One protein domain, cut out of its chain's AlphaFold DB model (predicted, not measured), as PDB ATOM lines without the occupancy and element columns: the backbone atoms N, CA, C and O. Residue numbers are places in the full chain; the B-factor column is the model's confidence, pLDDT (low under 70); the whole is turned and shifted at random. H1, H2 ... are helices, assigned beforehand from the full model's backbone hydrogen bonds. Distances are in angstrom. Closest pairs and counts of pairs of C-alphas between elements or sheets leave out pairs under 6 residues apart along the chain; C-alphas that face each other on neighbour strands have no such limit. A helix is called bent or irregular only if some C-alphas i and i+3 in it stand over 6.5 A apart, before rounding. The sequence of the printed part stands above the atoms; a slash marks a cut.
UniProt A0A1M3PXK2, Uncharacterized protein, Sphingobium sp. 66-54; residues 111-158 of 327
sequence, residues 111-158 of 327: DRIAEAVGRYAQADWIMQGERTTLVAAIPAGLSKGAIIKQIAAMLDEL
ATOM      1  N   ASP A 111      16.101 -54.607 -29.201       91.19
ATOM      2  CA  ASP A 111      17.389 -54.445 -29.893       91.19
ATOM      3  C   ASP A 111      17.196 -54.060 -31.367       91.19
ATOM      4  O   ASP A 111      17.773 -53.090 -31.846       91.19
ATOM      5  N   ARG A 112      16.273 -54.733 -32.069       89.25
ATOM      6  CA  ARG A 112      15.931 -54.402 -33.465       89.25
ATOM      7  C   ARG A 112      15.332 -53.008 -33.611       89.25
ATOM      8  O   ARG A 112      15.573 -52.336 -34.610       89.25
ATOM      9  N   ILE A 113      14.521 -52.579 -32.642       92.06
ATOM     10  CA  ILE A 113      13.962 -51.222 -32.627       92.06
ATOM     11  C   ILE A 113      15.082 -50.206 -32.402       92.06
ATOM     12  O   ILE A 113      15.123 -49.198 -33.100       92.06
ATOM     13  N   ALA A 114      16.013 -50.475 -31.483       92.25
ATOM     14  CA  ALA A 114      17.167 -49.613 -31.248       92.25
ATOM     15  C   ALA A 114      18.042 -49.488 -32.508       92.25
ATOM     16  O   ALA A 114      18.407 -48.378 -32.892       92.25
ATOM     17  N   GLU A 115      18.294 -50.592 -33.214       91.12
ATOM     18  CA  GLU A 115      18.983 -50.584 -34.510       91.12
ATOM     19  C   GLU A 115      18.219 -49.781 -35.572       91.12
ATOM     20  O   GLU A 115      18.818 -49.023 -36.334       91.12
ATOM     21  N   ALA A 116      16.892 -49.916 -35.643       89.50
ATOM     22  CA  ALA A 116      16.068 -49.156 -36.580       89.50
ATOM     23  C   ALA A 116      16.075 -47.649 -36.277       89.50
ATOM     24  O   ALA A 116      16.191 -46.849 -37.204       89.50
ATOM     25  N   VAL A 117      16.014 -47.261 -34.998       92.25
ATOM     26  CA  VAL A 117      16.184 -45.868 -34.553       92.25
ATOM     27  C   VAL A 117      17.567 -45.354 -34.955       92.25
ATOM     28  O   VAL A 117      17.669 -44.261 -35.509       92.25
ATOM     29  N   GLY A 118      18.618 -46.150 -34.736       89.62
ATOM     30  CA  GLY A 118      19.984 -45.817 -35.141       89.62
ATOM     31  C   GLY A 118      20.108 -45.584 -36.648       89.62
ATOM     32  O   GLY A 118      20.628 -44.552 -37.067       89.62
ATOM     33  N   ARG A 119      19.555 -46.487 -37.470       85.38
ATOM     34  CA  ARG A 119      19.536 -46.339 -38.936       85.38
ATOM     35  C   ARG A 119      18.758 -45.107 -39.391       85.38
ATOM     36  O   ARG A 119      19.243 -44.375 -40.249       85.38
ATOM     37  N   TYR A 120      17.588 -44.850 -38.803       87.12
ATOM     38  CA  TYR A 120      16.809 -43.646 -39.095       87.12
ATOM     39  C   TYR A 120      17.622 -42.380 -38.792       87.12
ATOM     40  O   TYR A 120      17.721 -41.498 -39.642       87.12
ATOM     41  N   ALA A 121      18.265 -42.314 -37.623       85.06
ATOM     42  CA  ALA A 121      19.071 -41.165 -37.217       85.06
ATOM     43  C   ALA A 121      20.300 -40.936 -38.117       85.06
ATOM     44  O   ALA A 121      20.677 -39.793 -38.354       85.06
ATOM     45  N   GLN A 122      20.915 -42.002 -38.637       79.44
ATOM     46  CA  GLN A 122      22.133 -41.925 -39.453       79.44
ATOM     47  C   GLN A 122      21.882 -41.674 -40.947       79.44
ATOM     48  O   GLN A 122      22.819 -41.324 -41.660       79.44
ATOM     49  N   ALA A 123      20.653 -41.855 -41.436       73.50
ATOM     50  CA  ALA A 123      20.337 -41.713 -42.856       73.50
ATOM     51  C   ALA A 123      19.080 -40.866 -43.079       73.50
ATOM     52  O   ALA A 123      19.181 -39.706 -43.476       73.50
ATOM     53  N   ASP A 124      17.897 -41.418 -42.804       73.62
ATOM     54  CA  ASP A 124      16.612 -40.791 -43.134       73.62
ATOM     55  C   ASP A 124      16.438 -39.420 -42.475       73.62
ATOM     56  O   ASP A 124      15.974 -38.475 -43.111       73.62
ATOM     57  N   TRP A 125      16.842 -39.291 -41.213       75.88
ATOM     58  CA  TRP A 125      16.747 -38.051 -40.456       75.88
ATOM     59  C   TRP A 125      17.628 -36.944 -41.041       75.88
ATOM     60  O   TRP A 125      17.171 -35.815 -41.235       75.88
ATOM     61  N   ILE A 126      18.863 -37.288 -41.416       70.69
ATOM     62  CA  ILE A 126      19.797 -36.379 -42.091       70.69
ATOM     63  C   ILE A 126      19.238 -35.984 -43.462       70.69
ATOM     64  O   ILE A 126      19.192 -34.806 -43.811       70.69
ATOM     65  N   MET A 127      18.704 -36.952 -44.211       63.75
ATOM     66  CA  MET A 127      18.051 -36.720 -45.505       63.75
ATOM     67  C   MET A 127      16.792 -35.850 -45.408       63.75
ATOM     68  O   MET A 127      16.416 -35.222 -46.397       63.75
ATOM     69  N   GLN A 128      16.132 -35.816 -44.249       70.19
ATOM     70  CA  GLN A 128      14.982 -34.956 -43.947       70.19
ATOM     71  C   GLN A 128      15.398 -33.576 -43.395       70.19
ATOM     72  O   GLN A 128      14.541 -32.721 -43.139       70.19
ATOM     73  N   GLY A 129      16.705 -33.331 -43.248       68.38
ATOM     74  CA  GLY A 129      17.273 -32.071 -42.774       68.38
ATOM     75  C   GLY A 129      17.281 -31.936 -41.254       68.38
ATOM     76  O   GLY A 129      16.962 -30.858 -40.759       68.38
ATOM     77  N   GLU A 130      17.581 -33.028 -40.539       73.06
ATOM     78  CA  GLU A 130      17.884 -33.053 -39.096       73.06
ATOM     79  C   GLU A 130      16.807 -32.359 -38.236       73.06
ATOM     80  O   GLU A 130      17.086 -31.580 -37.327       73.06
ATOM     81  N   ARG A 131      15.532 -32.601 -38.562       71.38
ATOM     82  CA  ARG A 131      14.388 -31.929 -37.924       71.38
ATOM     83  C   ARG A 131      14.170 -32.399 -36.496       71.38
ATOM     84  O   ARG A 131      14.431 -33.549 -36.176       71.38
ATOM     85  N   THR A 132      13.566 -31.570 -35.657       79.94
ATOM     86  CA  THR A 132      13.061 -32.065 -34.377       79.94
ATOM     87  C   THR A 132      12.020 -33.160 -34.634       79.94
ATOM     88  O   THR A 132      10.961 -32.906 -35.210       79.94
ATOM     89  N   THR A 133      12.345 -34.393 -34.240       85.06
ATOM     90  CA  THR A 133      11.509 -35.580 -34.449       85.06
ATOM     91  C   THR A 133      11.114 -36.158 -33.098       85.06
ATOM     92  O   THR A 133      11.969 -36.521 -32.290       85.06
ATOM     93  N   LEU A 134       9.808 -36.287 -32.863       87.69
ATOM     94  CA  LEU A 134       9.272 -36.982 -31.698       87.69
ATOM     95  C   LEU A 134       9.321 -38.499 -31.928       87.69
ATOM     96  O   LEU A 134       8.720 -39.007 -32.875       87.69
ATOM     97  N   VAL A 135       9.977 -39.230 -31.027       89.88
ATOM     98  CA  VAL A 135       9.894 -40.696 -30.965       89.88
ATOM     99  C   VAL A 135       8.839 -41.072 -29.929       89.88
ATOM    100  O   VAL A 135       8.960 -40.711 -28.762       89.88
ATOM    101  N   ALA A 136       7.799 -41.794 -30.349       90.88
ATOM    102  CA  ALA A 136       6.675 -42.157 -29.490       90.88
ATOM    103  C   ALA A 136       6.365 -43.658 -29.551       90.88
ATOM    104  O   ALA A 136       6.386 -44.274 -30.618       90.88
ATOM    105  N   ALA A 137       6.019 -44.240 -28.401       91.44
ATOM    106  CA  ALA A 137       5.484 -45.594 -28.320       91.44
ATOM    107  C   ALA A 137       3.962 -45.555 -28.515       91.44
ATOM    108  O   ALA A 137       3.251 -44.933 -27.728       91.44
ATOM    109  N   ILE A 138       3.459 -46.231 -29.553       91.62
ATOM    110  CA  ILE A 138       2.029 -46.248 -29.891       91.62
ATOM    111  C   ILE A 138       1.448 -47.639 -29.590       91.62
ATOM    112  O   ILE A 138       1.754 -48.595 -30.308       91.62
ATOM    113  N   PRO A 139       0.592 -47.789 -28.562       90.69
ATOM    114  CA  PRO A 139      -0.077 -49.055 -28.287       90.69
ATOM    115  C   PRO A 139      -1.076 -49.415 -29.394       90.69
ATOM    116  O   PRO A 139      -2.038 -48.686 -29.639       90.69
ATOM    117  N   ALA A 140      -0.897 -50.581 -30.022       87.69
ATOM    118  CA  ALA A 140      -1.722 -51.020 -31.154       87.69
ATOM    119  C   ALA A 140      -3.212 -51.245 -30.812       87.69
ATOM    120  O   ALA A 140      -4.051 -51.241 -31.708       87.69
ATOM    121  N   GLY A 141      -3.550 -51.436 -29.530       89.31
ATOM    122  CA  GLY A 141      -4.925 -51.667 -29.067       89.31
ATOM    123  C   GLY A 141      -5.776 -50.404 -28.887       89.31
ATOM    124  O   GLY A 141      -6.971 -50.514 -28.617       89.31
ATOM    125  N   LEU A 142      -5.193 -49.207 -29.005       93.31
ATOM    126  CA  LEU A 142      -5.940 -47.955 -28.880       93.31
ATOM    127  C   LEU A 142      -6.699 -47.622 -30.169       93.31
ATOM    128  O   LEU A 142      -6.258 -47.908 -31.281       93.31
ATOM    129  N   SER A 143      -7.842 -46.946 -30.026       95.44
ATOM    130  CA  SER A 143      -8.557 -46.421 -31.187       95.44
ATOM    131  C   SER A 143      -7.728 -45.331 -31.877       95.44
ATOM    132  O   SER A 143      -7.037 -44.547 -31.222       95.44
ATOM    133  N   LYS A 144      -7.844 -45.222 -33.206       92.75
ATOM    134  CA  LYS A 144      -7.143 -44.185 -33.987       92.75
ATOM    135  C   LYS A 144      -7.399 -42.774 -33.441       92.75
ATOM    136  O   LYS A 144      -6.476 -41.972 -33.374       92.75
ATOM    137  N   GLY A 145      -8.632 -42.487 -33.009       94.00
ATOM    138  CA  GLY A 145      -8.992 -41.195 -32.419       94.00
ATOM    139  C   GLY A 145      -8.285 -40.920 -31.088       94.00
ATOM    140  O   GLY A 145      -7.816 -39.806 -30.870       94.00
ATOM    141  N   ALA A 146      -8.149 -41.933 -30.225       93.19
ATOM    142  CA  ALA A 146      -7.399 -41.804 -28.977       93.19
ATOM    143  C   ALA A 146      -5.902 -41.576 -29.236       93.19
ATOM    144  O   ALA A 146      -5.308 -40.707 -28.603       93.19
ATOM    145  N   ILE A 147      -5.323 -42.293 -30.206       93.56
ATOM    146  CA  ILE A 147      -3.921 -42.129 -30.615       93.56
ATOM    147  C   ILE A 147      -3.675 -40.708 -31.136       93.56
ATOM    148  O   ILE A 147      -2.781 -40.029 -30.643       93.56
ATOM    149  N   ILE A 148      -4.492 -40.226 -32.081       93.75
ATOM    150  CA  ILE A 148      -4.352 -38.873 -32.649       93.75
ATOM    151  C   ILE A 148      -4.449 -37.810 -31.552       93.75
ATOM    152  O   ILE A 148      -3.645 -36.885 -31.537       93.75
ATOM    153  N   LYS A 149      -5.389 -37.958 -30.607       94.12
ATOM    154  CA  LYS A 149      -5.538 -37.025 -29.484       94.12
ATOM    155  C   LYS A 149      -4.296 -36.993 -28.586       94.12
ATOM    156  O   LYS A 149      -3.896 -35.916 -28.162       94.12
ATOM    157  N   GLN A 150      -3.699 -38.149 -28.296       93.62
ATOM    158  CA  GLN A 150      -2.484 -38.228 -27.476       93.62
ATOM    159  C   GLN A 150      -1.268 -37.650 -28.205       93.62
ATOM    160  O   GLN A 150      -0.534 -36.867 -27.615       93.62
ATOM    161  N   ILE A 151      -1.090 -37.973 -29.491       92.75
ATOM    162  CA  ILE A 151      -0.008 -37.405 -30.307       92.75
ATOM    163  C   ILE A 151      -0.161 -35.883 -30.412       92.75
ATOM    164  O   ILE A 151       0.822 -35.171 -30.253       92.75
ATOM    165  N   ALA A 152      -1.379 -35.375 -30.628       91.31
ATOM    166  CA  ALA A 152      -1.638 -33.937 -30.670       91.31
ATOM    167  C   ALA A 152      -1.243 -33.250 -29.355       91.31
ATOM    168  O   ALA A 152      -0.521 -32.265 -29.395       91.31
ATOM    169  N   ALA A 153      -1.621 -33.820 -28.206       91.75
ATOM    170  CA  ALA A 153      -1.231 -33.287 -26.901       91.75
ATOM    171  C   ALA A 153       0.297 -33.270 -26.699       91.75
ATOM    172  O   ALA A 153       0.833 -32.276 -26.230       91.75
ATOM    173  N   MET A 154       1.008 -34.327 -27.113       89.88
ATOM    174  CA  MET A 154       2.478 -34.358 -27.055       89.88
ATOM    175  C   MET A 154       3.108 -33.281 -27.944       89.88
ATOM    176  O   MET A 154       4.063 -32.623 -27.542       89.88
ATOM    177  N   LEU A 155       2.575 -33.081 -29.153       87.81
ATOM    178  CA  LEU A 155       3.032 -32.016 -30.048       87.81
ATOM    179  C   LEU A 155       2.710 -30.625 -29.480       87.81
ATOM    180  O   LEU A 155       3.503 -29.708 -29.671       87.81
ATOM    181  N   ASP A 156       1.598 -30.480 -28.754       88.31
ATOM    182  CA  ASP A 156       1.178 -29.248 -28.078       88.31
ATOM    183  C   ASP A 156       2.023 -28.881 -26.849       88.31
ATOM    184  O   ASP A 156       1.973 -27.732 -26.406       88.31
ATOM    185  N   GLU A 157       2.855 -29.791 -26.353       88.56
ATOM    186  CA  GLU A 157       3.827 -29.521 -25.289       88.56
ATOM    187  C   GLU A 157       5.205 -29.108 -25.829       88.56
ATOM    188  O   GLU A 157       6.002 -28.521 -25.095       88.56
ATOM    189  N   LEU A 158       5.494 -29.355 -27.115       85.31
ATOM    190  CA  LEU A 158       6.783 -28.988 -27.705       85.31
ATOM    191  C   LEU A 158       6.950 -27.460 -27.750       85.31
ATOM    192  O   LEU A 158       6.012 -26.766 -28.160       85.31
TER     193      LEU A 158
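AT A GLANCE: This is residues 111 to 158 of the 327 residues of an uncharacterized protein of Sphingobium sp. 66-54 (UniProt A0A1M3PXK2). Two helices, H1 and H2, stand apart like the posts of a loose N, and the long link between them, residues 128 to 143, crosses the open space from the end of H1 to the beginning of H2. The 48 printed residues hold two named helices, H1 then H2, and no named strand; the class is all helix. The whole is loose, with a radius of gyration of the C-alphas of 13.1 A, and only just flat, spanning 31 by 25 by 14 A.

IN THESE COORDINATES: H1, the longest helix, covers residues 111 to 127, 23.6 A from C-alpha 111 at (17.389, -54.445, -29.893) to C-alpha 127. H2 covers residues 144 to 157, 20.3 A long, ending with C-alpha 157 at (3.827, -29.521, -25.289).

HOW THE PARTS SIT: H1 has a kink of 37 degrees near residue 121 and is irregular, but only just: C-alphas 122 and 125 are 6.7 A apart. H1 and H2 are apart, with no C-alpha of the one within 8 A of the other. In H2 every O i to N i+4 pair is within hydrogen-bond range; in H1, 11 of 13 are.

THE WHOLE: The two C-alphas farthest apart, of Gly 129 and Gly 141, are 32.6 A apart. Residues 111 to 116, in H1, and 140 to 146, of which 144 to 146 belong to H2, stand free. The printed part has no cut; pLDDT is under 70 at residues 127 and 129.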